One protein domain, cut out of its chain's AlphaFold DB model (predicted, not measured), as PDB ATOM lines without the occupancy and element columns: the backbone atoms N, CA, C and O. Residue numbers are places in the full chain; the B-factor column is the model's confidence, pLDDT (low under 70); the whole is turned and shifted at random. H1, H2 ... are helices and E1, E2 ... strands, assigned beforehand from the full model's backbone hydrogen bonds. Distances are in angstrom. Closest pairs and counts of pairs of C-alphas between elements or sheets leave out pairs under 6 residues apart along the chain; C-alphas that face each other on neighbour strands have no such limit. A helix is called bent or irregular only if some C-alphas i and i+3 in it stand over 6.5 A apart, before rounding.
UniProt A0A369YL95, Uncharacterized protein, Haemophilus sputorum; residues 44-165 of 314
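What this domain is: This is residues 44 to 165 of the 314 residues of an uncharacterized protein of Haemophilus sputorum (UniProt A0A369YL95). Two small antiparallel sheets sit side by side along the longest axis, E1, E2, E3 and E6 in one and E7, E8, E9 and E10 in the other, and they come together where E6 passes E7. The second sheet is strongly twisted around the sharply bent E9, while the small hairpin E4 and E5 lies near the middle of the domain, with E5 running on into E6 at 96 degrees, and the one helix, H1, stands over one face of the first sheet, though it is only just not on it. The printed part has 122 residues, with one named helix and ten named strands in the order E1 H1 E2 E3 E4 E5 E6 E7 E8 E9 E10; the class is mostly strand, with 59 residues, under half, in named elements. The first sheet runs E1, E2, E3, E6. The whole is compact, with a radius of gyration of the C-alphas of 14.4 A, and spans 40 by 34 by 24 A.

Where its parts are: E1, residues 44 to 46, begins at C-alpha 44, (35.025, 4.050, 41.568). H1, residues 49 to 58, is 14.1 A long. E2 is residues 68 to 71 and E3 residues 78 to 82, 11.0 A long. E4, residues 92 to 94, and E5, residues 97 to 99, precede E6, residues 101 to 103. E7 is residues 109 to 112 and E8 residues 126 to 129. E9, residues 132 to 143, is 18.5 A long and bends by 118 degrees at residue 135. E10, residues 157 to 164, is 20.2 A long and ends at C-alpha 164, (15.699, -10.939, 18.625).

How they stand to each other: E1 and E2 are antiparallel neighbours, with N 69 and O 45 at 2.8 A. In the hairpin E2 and E3, N 68 and O 82 are 2.8 A apart. E3 and E6 have N 102 and O 81 at 2.9 A. H1 is only just not on this sheet, with 4 pairs of C-alphas within 10 A; every O i to N i+4 pair in H1 is within hydrogen-bond range. In the hairpin E4 and E5, N 99 and O 92 are 2.8 A apart, and residues 97 to 98 of E5 pair antiparallel with residues 116 to 117. E5 runs on into E6 at 96 degrees. The closest C-alphas of E6 and E7, Ser 103 and Gln 110, are 6.6 A apart. E7 and E8 lie on one side of E9 and E10 on the other side; N 110 and O 141 are 2.7 A apart, N 127 and O 134 2.8 A, and N 140 and O 161 2.8 A. E8, E9 and E10 form a meander, each strand the antiparallel neighbour of the one before.

The domain as a whole: The two C-alphas farthest apart, those of Asp 74 and Gly 131, are 43.4 A apart. The printed part has no cut. The links E7 to E8 and E9 to E10 are long, with 13 residues each. The mean pLDDT of the printed part is 83.5; residues 105 to 108 and 130 to 132, of which 132 belongs to E9, are under 70.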
ATOM      1  N   VAL A  44      36.420   4.036  41.141       89.62
ATOM      2  CA  VAL A  44      35.025   4.050  41.568       89.62
ATOM      3  C   VAL A  44      34.865   5.055  42.703       89.62
ATOM      4  O   VAL A  44      35.554   4.971  43.721       89.62
ATOM      5  N   LYS A  45      33.975   6.031  42.521       92.00
ATOM      6  CA  LYS A  45      33.659   7.076  43.508       92.00
ATOM      7  C   LYS A  45      32.152   7.289  43.552       92.00
ATOM      8  O   LYS A  45      31.485   7.079  42.546       92.00
ATOM      9  N   ALA A  46      31.617   7.713  44.693       92.62
ATOM     10  CA  ALA A  46      30.235   8.180  44.745       92.62
ATOM     11  C   ALA A  46      30.085   9.447  43.898       92.62
ATOM     12  O   ALA A  46      30.998  10.279  43.877       92.62
ATOM     13  N   LEU A  47      28.945   9.596  43.226       93.94
ATOM     14  CA  LEU A  47      28.592  10.857  42.591       93.94
ATOM     15  C   LEU A  47      28.435  11.947  43.655       93.94
ATOM     16  O   LEU A  47      27.805  11.759  44.699       93.94
ATOM     17  N   THR A  48      29.013  13.104  43.371       94.62
ATOM     18  CA  THR A  48      28.758  14.340  44.106       94.62
ATOM     19  C   THR A  48      27.365  14.873  43.774       94.62
ATOM     20  O   THR A  48      26.797  14.558  42.729       94.62
ATOM     21  N   GLN A  49      26.812  15.724  44.642       94.12
ATOM     22  CA  GLN A  49      25.521  16.360  44.365       94.12
ATOM     23  C   GLN A  49      25.570  17.214  43.090       94.12
ATOM     24  O   GLN A  49      24.624  17.193  42.314       94.12
ATOM     25  N   GLU A  50      26.687  17.907  42.840       94.19
ATOM     26  CA  GLU A  50      26.880  18.697  41.619       94.19
ATOM     27  C   GLU A  50      26.835  17.819  40.356       94.19
ATOM     28  O   GLU A  50      26.205  18.197  39.370       94.19
ATOM     29  N   GLU A  51      27.441  16.625  40.390       93.44
ATOM     30  CA  GLU A  51      27.373  15.663  39.282       93.44
ATOM     31  C   GLU A  51      25.954  15.086  39.113       93.44
ATOM     32  O   GLU A  51      25.481  14.956  37.986       93.44
ATOM     33  N   ILE A  52      25.244  14.778  40.207       94.06
ATOM     34  CA  ILE A  52      23.840  14.323  40.159       94.06
ATOM     35  C   ILE A  52      22.947  15.384  39.510       94.06
ATOM     36  O   ILE A  52      22.157  15.066  38.618       94.06
ATOM     37  N   ASP A  53      23.078  16.640  39.938       93.19
ATOM     38  CA  ASP A  53      22.293  17.759  39.416       93.19
ATOM     39  C   ASP A  53      22.601  17.993  37.930       93.19
ATOM     40  O   ASP A  53      21.687  18.233  37.138       93.19
ATOM     41  N   TYR A  54      23.875  17.864  37.542       91.50
ATOM     42  CA  TYR A  54      24.303  17.909  36.147       91.50
ATOM     43  C   TYR A  54      23.629  16.809  35.316       91.50
ATOM     44  O   TYR A  54      22.895  17.125  34.387       91.50
ATOM     45  N   PHE A  55      23.780  15.530  35.671       91.69
ATOM     46  CA  PHE A  55      23.192  14.431  34.891       91.69
ATOM     47  C   PHE A  55      21.661  14.469  34.855       91.69
ATOM     48  O   PHE A  55      21.057  14.145  33.832       91.69
ATOM     49  N   THR A  56      21.032  14.925  35.941       91.38
ATOM     50  CA  THR A  56      19.580  15.141  35.990       91.38
ATOM     51  C   THR A  56      19.139  16.197  34.992       91.38
ATOM     52  O   THR A  56      18.138  16.019  34.298       91.38
ATOM     53  N   LYS A  57      19.893  17.293  34.894       89.81
ATOM     54  CA  LYS A  57      19.627  18.357  33.932       89.81
ATOM     55  C   LYS A  57      19.861  17.901  32.488       89.81
ATOM     56  O   LYS A  57      19.082  18.292  31.626       89.81
ATOM     57  N   GLU A  58      20.886  17.087  32.246       86.88
ATOM     58  CA  GLU A  58      21.268  16.628  30.902       86.88
ATOM     59  C   GLU A  58      20.448  15.422  30.395       86.88
ATOM     60  O   GLU A  58      20.576  15.050  29.231       86.88
ATOM     61  N   GLY A  59      19.582  14.817  31.226       88.94
ATOM     62  CA  GLY A  59      18.539  13.894  30.750       88.94
ATOM     63  C   GLY A  59      18.319  12.601  31.538       88.94
ATOM     64  O   GLY A  59      17.381  11.869  31.223       88.94
ATOM     65  N   ILE A  60      19.119  12.318  32.571       91.44
ATOM     66  CA  ILE A  60      18.962  11.117  33.407       91.44
ATOM     67  C   ILE A  60      18.215  11.477  34.691       91.44
ATOM     68  O   ILE A  60      18.788  12.014  35.635       91.44
ATOM     69  N   ALA A  61      16.922  11.175  34.753       90.62
ATOM     70  CA  ALA A  61      16.086  11.583  35.877       90.62
ATOM     71  C   ALA A  61      16.207  10.642  37.090       90.62
ATOM     72  O   ALA A  61      16.456   9.447  36.955       90.62
ATOM     73  N   HIS A  62      15.935  11.175  38.285       87.88
ATOM     74  CA  HIS A  62      15.810  10.409  39.537       87.88
ATOM     75  C   HIS A  62      17.060   9.618  39.959       87.88
ATOM     76  O   HIS A  62      16.925   8.532  40.513       87.88
ATOM     77  N   ILE A  63      18.267  10.150  39.744       92.69
ATOM     78  CA  ILE A  63      19.506   9.510  40.220       92.69
ATOM     79  C   ILE A  63      19.521   9.467  41.762       92.69
ATOM     80  O   ILE A  63      19.545  10.530  42.392       92.69
ATOM     81  N   PRO A  64      19.520   8.279  42.401       91.31
ATOM     82  CA  PRO A  64      19.541   8.182  43.858       91.31
ATOM     83  C   PRO A  64      20.871   8.656  44.453       91.31
ATOM     84  O   PRO A  64      21.950   8.412  43.901       91.31
ATOM     85  N   VAL A  65      20.813   9.269  45.636       88.75
ATOM     86  CA  VAL A  65      22.013   9.568  46.433       88.75
ATOM     87  C   VAL A  65      22.698   8.252  46.814       88.75
ATOM     88  O   VAL A  65      22.047   7.344  47.321       88.75
ATOM     89  N   GLY A  66      24.009   8.165  46.580       88.31
ATOM     90  CA  GLY A  66      24.785   6.925  46.730       88.31
ATOM     91  C   GLY A  66      25.070   6.207  45.407       88.31
ATOM     92  O   GLY A  66      25.841   5.253  45.398       88.31
ATOM     93  N   THR A  67      24.523   6.691  44.285       93.19
ATOM     94  CA  THR A  67      24.944   6.251  42.947       93.19
ATOM     95  C   THR A  67      26.449   6.465  42.776       93.19
ATOM     96  O   THR A  67      26.994   7.514  43.127       93.19
ATOM     97  N   MET A  68      27.121   5.459  42.233       93.25
ATOM     98  CA  MET A  68      28.553   5.451  41.992       93.25
ATOM     99  C   MET A  68      28.853   5.815  40.544       93.25
ATOM    100  O   MET A  68      28.044   5.622  39.639       93.25
ATOM    101  N   ARG A  69      30.062   6.308  40.320       92.00
ATOM    102  CA  ARG A  69      30.646   6.512  39.006       92.00
ATOM    103  C   ARG A  69      31.954   5.762  38.871       92.00
ATOM    104  O   ARG A  69      32.695   5.626  39.843       92.00
ATOM    105  N   SER A  70      32.253   5.332  37.654       90.44
ATOM    106  CA  SER A  70      33.557   4.784  37.281       90.44
ATOM    107  C   SER A  70      34.250   5.723  36.295       90.44
ATOM    108  O   SER A  70      33.629   6.088  35.298       90.44
ATOM    109  N   SER A  71      35.513   6.082  36.528       88.00
ATOM    110  CA  SER A  71      36.336   6.870  35.595       88.00
ATOM    111  C   SER A  71      37.692   6.211  35.340       88.00
ATOM    112  O   SER A  71      38.137   5.355  36.111       88.00
ATOM    113  N   TYR A  72      38.362   6.599  34.256       82.50
ATOM    114  CA  TYR A  72      39.725   6.133  33.993       82.50
ATOM    115  C   TYR A  72      40.710   6.728  35.019       82.50
ATOM    116  O   TYR A  72      40.505   7.851  35.473       82.50
ATOM    117  N   PRO A  73      41.786   6.015  35.408       78.19
ATOM    118  CA  PRO A  73      42.698   6.472  36.460       78.19
ATOM    119  C   PRO A  73      43.320   7.854  36.234       78.19
ATOM    120  O   PRO A  73      43.546   8.577  37.203       78.19
ATOM    121  N   ASP A  74      43.544   8.209  34.968       80.38
ATOM    122  CA  ASP A  74      44.191   9.451  34.541       80.38
ATOM    123  C   ASP A  74      43.212  10.429  33.859       80.38
ATOM    124  O   ASP A  74      43.640  11.354  33.168       80.38
ATOM    125  N   SER A  75      41.898  10.224  34.019       79.00
ATOM    126  CA  SER A  75      40.862  11.086  33.443       79.00
ATOM    127  C   SER A  75      39.710  11.315  34.421       79.00
ATOM    128  O   SER A  75      39.236  10.392  35.085       79.00
ATOM    129  N   ASP A  76      39.210  12.547  34.461       75.56
ATOM    130  CA  ASP A  76      37.949  12.864  35.138       75.56
ATOM    131  C   ASP A  76      36.722  12.471  34.298       75.56
ATOM    132  O   ASP A  76      35.588  12.589  34.762       75.56
ATOM    133  N   GLU A  77      36.935  11.962  33.082       84.19
ATOM    134  CA  GLU A  77      35.879  11.455  32.214       84.19
ATOM    135  C   GLU A  77      35.167  10.258  32.852       84.19
ATOM    136  O   GLU A  77      35.763   9.223  33.181       84.19
ATOM    137  N   ILE A  78      33.861  10.421  33.039       86.19
ATOM    138  CA  ILE A  78      33.003   9.423  33.659       86.19
ATOM    139  C   ILE A  78      32.590   8.410  32.594       86.19
ATOM    140  O   ILE A  78      31.885   8.745  31.652       86.19
ATOM    141  N   ALA A  79      32.994   7.155  32.778       84.12
ATOM    142  CA  ALA A  79      32.676   6.070  31.857       84.12
ATOM    143  C   ALA A  79      31.298   5.449  32.127       84.12
ATOM    144  O   ALA A  79      30.616   5.040  31.190       84.12
ATOM    145  N   ASN A  80      30.882   5.360  33.395       87.88
ATOM    146  CA  ASN A  80      29.580   4.818  33.789       87.88
ATOM    147  C   ASN A  80      29.075   5.502  35.054       87.88
ATOM    148  O   ASN A  80      29.877   5.862  35.922       87.88
ATOM    149  N   ILE A  81      27.752   5.551  35.192       91.00
ATOM    150  CA  ILE A  81      27.062   5.728  36.471       91.00
ATOM    151  C   ILE A  81      26.291   4.448  36.797       91.00
ATOM    152  O   ILE A  81      25.713   3.821  35.907       91.00
ATOM    153  N   PHE A  82      26.327   4.010  38.052       91.38
ATOM    154  CA  PHE A  82      25.681   2.769  38.468       91.38
ATOM    155  C   PHE A  82      25.355   2.740  39.959       91.38
ATOM    156  O   PHE A  82      26.034   3.350  40.782       91.38
ATOM    157  N   ILE A  83      24.322   1.987  40.309       88.38
ATOM    158  CA  ILE A  83      23.936   1.683  41.680       88.38
ATOM    159  C   ILE A  83      24.619   0.362  42.071       88.38
ATOM    160  O   ILE A  83      24.482  -0.621  41.338       88.38
ATOM    161  N   PRO A  84      25.372   0.299  43.183       83.50
ATOM    162  CA  PRO A  84      25.936  -0.956  43.667       83.50
ATOM    163  C   PRO A  84      24.825  -1.955  44.002       83.50
ATOM    164  O   PRO A  84      23.859  -1.600  44.678       83.50
ATOM    165  N   GLU A  85      24.972  -3.210  43.568       77.06
ATOM    166  CA  GLU A  85      23.944  -4.250  43.757       77.06
ATOM    167  C   GLU A  85      23.551  -4.447  45.232       77.06
ATOM    168  O   GLU A  85      22.413  -4.796  45.537       77.06
ATOM    169  N   GLU A  86      24.481  -4.201  46.157       76.19
ATOM    170  CA  GLU A  86      24.288  -4.420  47.593       76.19
ATOM    171  C   GLU A  86      23.397  -3.357  48.261       76.19
ATOM    172  O   GLU A  86      22.786  -3.631  49.296       76.19
ATOM    173  N   ASP A  87      23.280  -2.164  47.670       72.00
ATOM    174  CA  ASP A  87      22.749  -0.995  48.377       72.00
ATOM    175  C   ASP A  87      21.231  -0.796  48.207       72.00
ATOM    176  O   ASP A  87      20.643   0.031  48.906       72.00
ATOM    177  N   ASN A  88      20.566  -1.556  47.321       74.06
ATOM    178  CA  ASN A  88      19.112  -1.491  47.072       74.06
ATOM    179  C   ASN A  88      18.558  -0.049  46.953       74.06
ATOM    180  O   ASN A  88      17.435   0.235  47.375       74.06
ATOM    181  N   LEU A  89      19.340   0.876  46.380       81.06
ATOM    182  CA  LEU A  89      19.008   2.310  46.329       81.06
ATOM    183  C   LEU A  89      17.887   2.646  45.330       81.06
ATOM    184  O   LEU A  89      17.449   3.793  45.264       81.06
ATOM    185  N   GLY A  90      17.411   1.655  44.574       84.44
ATOM    186  CA  GLY A  90      16.380   1.797  43.552       84.44
ATOM    187  C   GLY A  90      16.969   1.807  42.145       84.44
ATOM    188  O   GLY A  90      17.910   1.071  41.859       84.44
ATOM    189  N   TYR A  91      16.389   2.638  41.282       87.75
ATOM    190  CA  TYR A  91      16.743   2.805  39.873       87.75
ATOM    191  C   TYR A  91      16.694   4.293  39.520       87.75
ATOM    192  O   TYR A  91      16.039   5.071  40.216       87.75
ATOM    193  N   PHE A  92      17.335   4.681  38.423       90.56
ATOM    194  CA  PHE A  92      17.148   5.988  37.796       90.56
ATOM    195  C   PHE A  92      16.483   5.831  36.427       90.56
ATOM    196  O   PHE A  92      16.498   4.754  35.828       90.56
ATOM    197  N   SER A  93      15.845   6.891  35.942       90.88
ATOM    198  CA  SER A  93      15.030   6.854  34.729       90.88
ATOM    199  C   SER A  93      15.786   7.402  33.523       90.88
ATOM    200  O   SER A  93      16.385   8.476  33.589       90.88
ATOM    201  N   TRP A  94      15.680   6.703  32.395       91.56
ATOM    202  CA  TRP A  94      16.124   7.180  31.088       91.56
ATOM    203  C   TRP A  94      15.036   6.897  30.051       91.56
ATOM    204  O   TRP A  94      14.794   5.746  29.670       91.56
ATOM    205  N   GLY A  95      14.307   7.946  29.660       89.31
ATOM    206  CA  GLY A  95      13.089   7.811  28.863       89.31
ATOM    207  C   GLY A  95      12.057   6.907  29.560       89.31
ATOM    208  O   GLY A  95      11.714   7.159  30.718       89.31
ATOM    209  N   PRO A  96      11.553   5.845  28.898       88.12
ATOM    210  CA  PRO A  96      10.609   4.907  29.504       88.12
ATOM    211  C   PRO A  96      11.271   3.874  30.433       88.12
ATOM    212  O   PRO A  96      10.557   3.123  31.100       88.12
ATOM    213  N   PHE A  97      12.604   3.788  30.472       89.69
ATOM    214  CA  PHE A  97      13.321   2.725  31.174       89.69
ATOM    215  C   PHE A  97      13.737   3.130  32.587       89.69
ATOM    216  O   PHE A  97      14.129   4.268  32.836       89.69
ATOM    217  N   GLU A  98      13.710   2.158  33.496       90.19
ATOM    218  CA  GLU A  98      14.363   2.232  34.804       90.19
ATOM    219  C   GLU A  98      15.644   1.395  34.766       90.19
ATOM    220  O   GLU A  98      15.619   0.206  34.420       90.19
ATOM    221  N   LEU A  99      16.766   2.033  35.094       88.75
ATOM    222  CA  LEU A  99      18.118   1.500  34.971       88.75
ATOM    223  C   LEU A  99      18.831   1.559  36.326       88.75
ATOM    224  O   LEU A  99      18.658   2.502  37.094       88.75
ATOM    225  N   ASP A 100      19.667   0.567  36.609       87.69
ATOM    226  CA  ASP A 100      20.641   0.604  37.707       87.69
ATOM    227  C   ASP A 100      22.059   0.924  37.217       87.69
ATOM    228  O   ASP A 100      22.939   1.210  38.023       87.69
ATOM    229  N   ARG A 101      22.288   0.904  35.901       88.56
ATOM    230  CA  ARG A 101      23.553   1.254  35.259       88.56
ATOM    231  C   ARG A 101      23.309   1.958  33.934       88.56
ATOM    232  O   ARG A 101      22.455   1.548  33.152       88.56
ATOM    233  N   PHE A 102      24.127   2.967  33.665       87.06
ATOM    234  CA  PHE A 102      24.166   3.688  32.402       87.06
ATOM    235  C   PHE A 102      25.617   3.927  32.002       87.06
ATOM    236  O   PHE A 102      26.404   4.486  32.775       87.06
ATOM    237  N   SER A 103      25.975   3.452  30.815       85.56
ATOM    238  CA  SER A 103      27.286   3.705  30.226       85.56
ATOM    239  C   SER A 103      27.280   5.080  29.572       85.56
ATOM    240  O   SER A 103      26.302   5.453  28.955       85.56
ATOM    241  N   LEU A 104      28.351   5.847  29.753       79.44
ATOM    242  CA  LEU A 104      28.522   7.200  29.209       79.44
ATOM    243  C   LEU A 104      29.666   7.265  28.185       79.44
ATOM    244  O   LEU A 104      29.725   8.191  27.387       79.44
ATOM    245  N   TYR A 105      30.544   6.253  28.179       64.69
ATOM    246  CA  TYR A 105      31.720   6.145  27.302       64.69
ATOM    247  C   TYR A 105      31.392   6.132  25.799       64.69
ATOM    248  O   TYR A 105      32.258   6.331  24.953       64.69
ATOM    249  N   LEU A 106      30.132   5.898  25.453       60.72
ATOM    250  CA  LEU A 106      29.666   5.854  24.084       60.72
ATOM    251  C   LEU A 106      28.670   6.995  23.880       60.72
ATOM    252  O   LEU A 106      27.489   6.754  23.660       60.72
ATOM    253  N   ALA A 107      29.129   8.246  23.974       62.31
ATOM    254  CA  ALA A 107      28.281   9.418  23.729       62.31
ATOM    255  C   ALA A 107      27.534   9.318  22.384       62.31
ATOM    256  O   ALA A 107      26.433   9.846  22.245       62.31
ATOM    257  N   ASP A 108      28.106   8.594  21.420       63.97
ATOM    258  CA  ASP A 108      27.475   8.308  20.136       63.97
ATOM    259  C   ASP A 108      26.513   7.104  20.194       63.97
ATOM    260  O   ASP A 108      25.546   7.101  19.448       63.97
ATOM    261  N   SER A 109      26.692   6.112  21.085       70.94
ATOM    262  CA  SER A 109      25.808   4.929  21.186       70.94
ATOM    263  C   SER A 109      25.580   4.373  22.603       70.94
ATOM    264  O   SER A 109      26.449   3.766  23.204       70.94
ATOM    265  N   GLN A 110      24.365   4.435  23.140       74.62
ATOM    266  CA  GLN A 110      24.061   3.891  24.466       74.62
ATOM    267  C   GLN A 110      23.606   2.433  24.413       74.62
ATOM    268  O   GLN A 110      22.548   2.115  23.875       74.62
ATOM    269  N   SER A 111      24.367   1.533  25.040       74.19
ATOM    270  CA  SER A 111      23.900   0.177  25.343       74.19
ATOM    271  C   SER A 111      23.147   0.194  26.669       74.19
ATOM    272  O   SER A 111      23.709   0.590  27.694       74.19
ATOM    273  N   ILE A 112      21.884  -0.233  26.665       74.50
ATOM    274  CA  ILE A 112      21.066  -0.242  27.878       74.50
ATOM    275  C   ILE A 112      20.680  -1.662  28.278       74.50
ATOM    276  O   ILE A 112      20.391  -2.526  27.451       74.50
ATOM    277  N   MET A 113      20.635  -1.891  29.589       77.50
ATOM    278  CA  MET A 113      20.093  -3.108  30.184       77.50
ATOM    279  C   MET A 113      18.987  -2.705  31.155       77.50
ATOM    280  O   MET A 113      19.270  -2.462  32.329       77.50
ATOM    281  N   PRO A 114      17.737  -2.582  30.679       83.62
ATOM    282  CA  PRO A 114      16.631  -2.180  31.528       83.62
ATOM    283  C   PRO A 114      16.454  -3.123  32.716       83.62
ATOM    284  O   PRO A 114      16.485  -4.345  32.558       83.62
ATOM    285  N   LYS A 115      16.235  -2.554  33.904       84.81
ATOM    286  CA  LYS A 115      15.772  -3.293  35.088       84.81
ATOM    287  C   LYS A 115      14.265  -3.170  35.274       84.81
ATOM    288  O   LYS A 115      13.642  -4.097  35.787       84.81
ATOM    289  N   GLY A 116      13.677  -2.076  34.796       85.75
ATOM    290  CA  GLY A 116      12.242  -1.826  34.841       85.75
ATOM    291  C   GLY A 116      11.762  -0.888  33.735       85.75
ATOM    292  O   GLY A 116      12.533  -0.428  32.890       85.75
ATOM    293  N   ILE A 117      10.458  -0.618  33.753       86.19
ATOM    294  CA  ILE A 117       9.810   0.444  32.976       86.19
ATOM    295  C   ILE A 117       9.157   1.372  33.982       86.19
ATOM    296  O   ILE A 117       8.467   0.900  34.890       86.19
ATOM    297  N   VAL A 118       9.285   2.673  33.754       83.88
ATOM    298  CA  VAL A 118       8.586   3.680  34.548       83.88
ATOM    299  C   VAL A 118       7.081   3.385  34.541       83.88
ATOM    300  O   VAL A 118       6.416   3.432  33.506       83.88
ATOM    301  N   GLY A 119       6.533   3.071  35.716       80.44
ATOM    302  CA  GLY A 119       5.104   2.804  35.894       80.44
ATOM    303  C   GLY A 119       4.632   1.385  35.551       80.44
ATOM    304  O   GLY A 119       3.423   1.148  35.566       80.44
ATOM    305  N   ALA A 120       5.534   0.431  35.288       81.00
ATOM    306  CA  ALA A 120       5.183  -0.986  35.148       81.00
ATOM    307  C   ALA A 120       5.722  -1.829  36.312       81.00
ATOM    308  O   ALA A 120       6.790  -1.569  36.852       81.00
ATOM    309  N   ALA A 121       4.994  -2.889  36.679       72.50
ATOM    310  CA  ALA A 121       5.404  -3.789  37.763       72.50
ATOM    311  C   ALA A 121       6.509  -4.781  37.355       72.50
ATOM    312  O   ALA A 121       7.190  -5.332  38.216       72.50
ATOM    313  N   THR A 122       6.651  -5.054  36.056       78.88
ATOM    314  CA  THR A 122       7.599  -6.036  35.520       78.88
ATOM    315  C   THR A 122       8.110  -5.606  34.158       78.88
ATOM    316  O   THR A 122       7.359  -5.048  33.355       78.88
ATOM    317  N   LEU A 123       9.357  -5.960  33.873       82.56
ATOM    318  CA  LEU A 123       9.965  -5.792  32.566       82.56
ATOM    319  C   LEU A 123       9.443  -6.865  31.587       82.56
ATOM    320  O   LEU A 123       9.530  -8.055  31.905       82.56
ATOM    321  N   PRO A 124       8.885  -6.501  30.419       83.25
ATOM    322  CA  PRO A 124       8.502  -7.476  29.409       83.25
ATOM    323  C   PRO A 124       9.753  -8.090  28.764       83.25
ATOM    324  O   PRO A 124      10.810  -7.466  28.707       83.25
ATOM    325  N   GLU A 125       9.635  -9.320  28.259       81.00
ATOM    326  CA  GLU A 125      10.727  -9.981  27.522       81.00
ATOM    327  C   GLU A 125      10.967  -9.327  26.147       81.00
ATOM    328  O   GLU A 125      12.088  -9.342  25.636       81.00
ATOM    329  N   ILE A 126       9.912  -8.747  25.564       80.00
ATOM    330  CA  ILE A 126       9.904  -8.099  24.250       80.00
ATOM    331  C   ILE A 126       9.311  -6.695  24.392       80.00
ATOM    332  O   ILE A 126       8.222  -6.535  24.945       80.00
ATOM    333  N   PHE A 127      10.001  -5.701  23.841       78.38
ATOM    334  CA  PHE A 127       9.503  -4.348  23.629       78.38
ATOM    335  C   PHE A 127       9.140  -4.127  22.175       78.38
ATOM    336  O   PHE A 127       9.845  -4.590  21.282       78.38
ATOM    337  N   GLU A 128       8.080  -3.357  21.955       76.38
ATOM    338  CA  GLU A 128       7.852  -2.721  20.666       76.38
ATOM    339  C   GLU A 128       8.360  -1.283  20.710       76.38
ATOM    340  O   GLU A 128       7.875  -0.474  21.499       76.38
ATOM    341  N   ILE A 129       9.343  -0.978  19.869       70.69
ATOM    342  CA  ILE A 129       9.887   0.370  19.681       70.69
ATOM    343  C   ILE A 129       9.715   0.689  18.201       70.69
ATOM    344  O   ILE A 129      10.192  -0.065  17.357       70.69
ATOM    345  N   ASP A 130       8.938   1.725  17.883       68.12
ATOM    346  CA  ASP A 130       8.598   2.105  16.502       68.12
ATOM    347  C   ASP A 130       8.058   0.939  15.648       68.12
ATOM    348  O   ASP A 130       8.411   0.741  14.482       68.12
ATOM    349  N   GLY A 131       7.189   0.126  16.262       68.00
ATOM    350  CA  GLY A 131       6.581  -1.053  15.640       68.00
ATOM    351  C   GLY A 131       7.531  -2.244  15.474       68.00
ATOM    352  O   GLY A 131       7.202  -3.180  14.747       68.00
ATOM    353  N   GLN A 132       8.706  -2.218  16.115       68.56
ATOM    354  CA  GLN A 132       9.707  -3.282  16.040       68.56
ATOM    355  C   GLN A 132       9.782  -4.080  17.336       68.56
ATOM    356  O   GLN A 132      10.059  -3.523  18.394       68.56
ATOM    357  N   SER A 133       9.585  -5.395  17.240       78.19
ATOM    358  CA  SER A 133       9.680  -6.319  18.371       78.19
ATOM    359  C   SER A 133      11.141  -6.666  18.682       78.19
ATOM    360  O   SER A 133      11.797  -7.382  17.922       78.19
ATOM    361  N   CYS A 134      11.634  -6.191  19.819       78.69
ATOM    362  CA  CYS A 134      13.020  -6.303  20.257       78.69
ATOM    363  C   CYS A 134      13.104  -6.899  21.663       78.69
ATOM    364  O   CYS A 134      12.295  -6.589  22.531       78.69
ATOM    365  N   LEU A 135      14.101  -7.741  21.914       80.56
ATOM    366  CA  LEU A 135      14.395  -8.236  23.250       80.56
ATOM    367  C   LEU A 135      14.999  -7.141  24.110       80.56
ATOM    368  O   LEU A 135      15.885  -6.402  23.681       80.56
ATOM    369  N   THR A 136      14.591  -7.144  25.367       78.62
ATOM    370  CA  THR A 136      14.985  -6.132  26.339       78.62
ATOM    371  C   THR A 136      16.475  -6.139  26.678       78.62
ATOM    372  O   THR A 136      17.077  -5.089  26.855       78.62
ATOM    373  N   GLU A 137      17.101  -7.315  26.743       74.81
ATOM    374  CA  GLU A 137      18.502  -7.483  27.175       74.81
ATOM    375  C   GLU A 137      19.549  -7.095  26.115       74.81
ATOM    376  O   GLU A 137      20.719  -7.463  26.238       74.81
ATOM    377  N   GLY A 138      19.148  -6.453  25.023       72.81
ATOM    378  CA  GLY A 138      20.063  -6.154  23.927       72.81
ATOM    379  C   GLY A 138      19.605  -4.979  23.096       72.81
ATOM    380  O   GLY A 138      19.622  -5.091  21.874       72.81
ATOM    381  N   LEU A 139      19.146  -3.918  23.761       80.38
ATOM    382  CA  LEU A 139      18.815  -2.644  23.140       80.38
ATOM    383  C   LEU A 139      20.061  -1.747  23.147       80.38
ATOM    384  O   LEU A 139      20.627  -1.464  24.204       80.38
ATOM    385  N   THR A 140      20.458  -1.284  21.969       82.94
ATOM    386  CA  THR A 140      21.492  -0.268  21.785       82.94
ATOM    387  C   THR A 140      20.884   0.882  21.010       82.94
ATOM    388  O   THR A 140      20.309   0.681  19.942       82.94
ATOM    389  N   PHE A 141      21.025   2.080  21.542       82.38
ATOM    390  CA  PHE A 141      20.561   3.312  20.937       82.38
ATOM    391  C   PHE A 141      21.752   4.103  20.423       82.38
ATOM    392  O   PHE A 141      22.842   3.989  20.965       82.38
ATOM    393  N   GLU A 142      21.556   4.915  19.404       84.62
ATOM    394  CA  GLU A 142      22.563   5.821  18.876       84.62
ATOM    395  C   GLU A 142      22.023   7.232  18.845       84.62
ATOM    396  O   GLU A 142      20.823   7.454  18.677       84.62
ATOM    397  N   ARG A 143      22.915   8.185  19.073       87.50
ATOM    398  CA  ARG A 143      22.573   9.592  19.067       87.50
ATOM    399  C   ARG A 143      22.226  10.021  17.644       87.50
ATOM    400  O   ARG A 143      22.990   9.784  16.710       87.50
ATOM    401  N   LYS A 144      21.098  10.707  17.485       85.38
ATOM    402  CA  LYS A 144      20.677  11.281  16.205       85.38
ATOM    403  C   LYS A 144      21.694  12.315  15.732       85.38
ATOM    404  O   LYS A 144      22.260  13.058  16.536       85.38
ATOM    405  N   ALA A 145      21.891  12.405  14.421       85.12
ATOM    406  CA  ALA A 145      22.887  13.296  13.826       85.12
ATOM    407  C   ALA A 145      22.652  14.784  14.160       85.12
ATOM    408  O   ALA A 145      23.599  15.565  14.234       85.12
ATOM    409  N   GLU A 146      21.396  15.186  14.355       89.19
ATOM    410  CA  GLU A 146      20.990  16.546  14.713       89.19
ATOM    411  C   GLU A 146      21.087  16.873  16.211       89.19
ATOM    412  O   GLU A 146      20.957  18.043  16.586       89.19
ATOM    413  N   ALA A 147      21.295  15.872  17.069       87.56
ATOM    414  CA  ALA A 147      21.401  16.078  18.505       87.56
ATOM    415  C   ALA A 147      22.777  16.629  18.906       87.56
ATOM    416  O   ALA A 147      23.782  16.470  18.210       87.56
ATOM    417  N   GLN A 148      22.830  17.297  20.061       87.69
ATOM    418  CA  GLN A 148      24.087  17.824  20.597       87.69
ATOM    419  C   GLN A 148      24.997  16.680  21.046       87.69
ATOM    420  O   GLN A 148      24.535  15.754  21.702       87.69
ATOM    421  N   GLU A 149      26.299  16.788  20.771       81.31
ATOM    422  CA  GLU A 149      27.303  15.765  21.114       81.31
ATOM    423  C   GLU A 149      27.316  15.397  22.607       81.31
ATOM    424  O   GLU A 149      27.592  14.263  22.981       81.31
ATOM    425  N   THR A 150      26.961  16.349  23.469       80.31
ATOM    426  CA  THR A 150      26.924  16.167  24.923       80.31
ATOM    427  C   THR A 150      25.569  15.701  25.453       80.31
ATOM    428  O   THR A 150      25.446  15.499  26.659       80.31
ATOM    429  N   SER A 151      24.547  15.571  24.601       85.69
ATOM    430  CA  SER A 151      23.204  15.226  25.063       85.69
ATOM    431  C   SER A 151      23.112  13.771  25.500       85.69
ATOM    432  O   SER A 151      23.574  12.855  24.814       85.69
ATOM    433  N   ILE A 152      22.440  13.560  26.628       88.19
ATOM    434  CA  ILE A 152      22.061  12.242  27.143       88.19
ATOM    435  C   ILE A 152      20.537  12.131  27.328       88.19
ATOM    436  O   ILE A 152      20.059  11.195  27.969       88.19
ATOM    437  N   HIS A 153      19.762  13.055  26.747       90.62
ATOM    438  CA  HIS A 153      18.302  12.984  26.710       90.62
ATOM    439  C   HIS A 153      17.840  11.827  25.827       90.62
ATOM    440  O   HIS A 153      18.333  11.659  24.719       90.62
ATOM    441  N   PHE A 154      16.868  11.042  26.288       89.94
ATOM    442  CA  PHE A 154      16.377   9.873  25.551       89.94
ATOM    443  C   PHE A 154      15.875  10.225  24.141       89.94
ATOM    444  O   PHE A 154      16.100   9.481  23.190       89.94
ATOM    445  N   GLU A 155      15.225  11.377  23.990       91.06
ATOM    446  CA  GLU A 155      14.613  11.825  22.737       91.06
ATOM    447  C   GLU A 155      15.637  12.133  21.635       91.06
ATOM    448  O   GLU A 155      15.289  12.126  20.450       91.06
ATOM    449  N   ASP A 156      16.891  12.361  22.019       90.69
ATOM    450  CA  ASP A 156      18.010  12.647  21.123       90.69
ATOM    451  C   ASP A 156      18.654  11.379  20.554       90.69
ATOM    452  O   ASP A 156      19.581  11.462  19.749       90.69
ATOM    453  N   TYR A 157      18.150  10.205  20.935       87.44
ATOM    454  CA  TYR A 157      18.644   8.916  20.478       87.44
ATOM    455  C   TYR A 157      17.567   8.157  19.696       87.44
ATOM    456  O   TYR A 157      16.361   8.372  19.848       87.44
ATOM    457  N   GLU A 158      18.012   7.264  18.825       85.81
ATOM    458  CA  GLU A 158      17.191   6.300  18.099       85.81
ATOM    459  C   GLU A 158      17.737   4.885  18.289       85.81
ATOM    460  O   GLU A 158      18.877   4.694  18.702       85.81
ATOM    461  N   LEU A 159      16.913   3.867  18.056       81.50
ATOM    462  CA  LEU A 159      17.338   2.480  18.226       81.50
ATOM    463  C   LEU A 159      18.314   2.090  17.103       81.50
ATOM    464  O   LEU A 159      17.925   2.055  15.942       81.50
ATOM    465  N   LEU A 160      19.556   1.750  17.457       78.19
ATOM    466  CA  LEU A 160      20.612   1.349  16.519       78.19
ATOM    467  C   LEU A 160      20.736  -0.164  16.383       78.19
ATOM    468  O   LEU A 160      20.911  -0.674  15.275       78.19
ATOM    469  N   VAL A 161      20.684  -0.885  17.504       77.06
ATOM    470  CA  VAL A 161      20.725  -2.347  17.515       77.06
ATOM    471  C   VAL A 161      19.665  -2.884  18.450       77.06
ATOM    472  O   VAL A 161      19.504  -2.396  19.567       77.06
ATOM    473  N   CYS A 162      18.966  -3.936  18.028       77.56
ATOM    474  CA  CYS A 162      18.188  -4.719  18.970       77.56
ATOM    475  C   CYS A 162      18.318  -6.223  18.777       77.56
ATOM    476  O   CYS A 162      18.425  -6.723  17.658       77.56
ATOM    477  N   SER A 163      18.293  -6.956  19.883       77.38
ATOM    478  CA  SER A 163      18.346  -8.414  19.863       77.38
ATOM    479  C   SER A 163      16.976  -9.030  19.571       77.38
ATOM    480  O   SER A 163      15.969  -8.553  20.076       77.38
ATOM    481  N   VAL A 164      16.919 -10.134  18.827       73.62
ATOM    482  CA  VAL A 164      15.699 -10.939  18.625       73.62
ATOM    483  C   VAL A 164      15.961 -12.419  18.938       73.62
ATOM    484  O   VAL A 164      17.076 -12.910  18.759       73.62
ATOM    485  N   LYS A 165      14.938 -13.141  19.423       70.19
ATOM    486  CA  LYS A 165      14.979 -14.585  19.752       70.19
ATOM    487  C   LYS A 165      13.950 -15.337  18.907       70.19
ATOM    488  O   LYS A 165      12.917 -14.773  18.561       70.19
TER     489      LYS A 165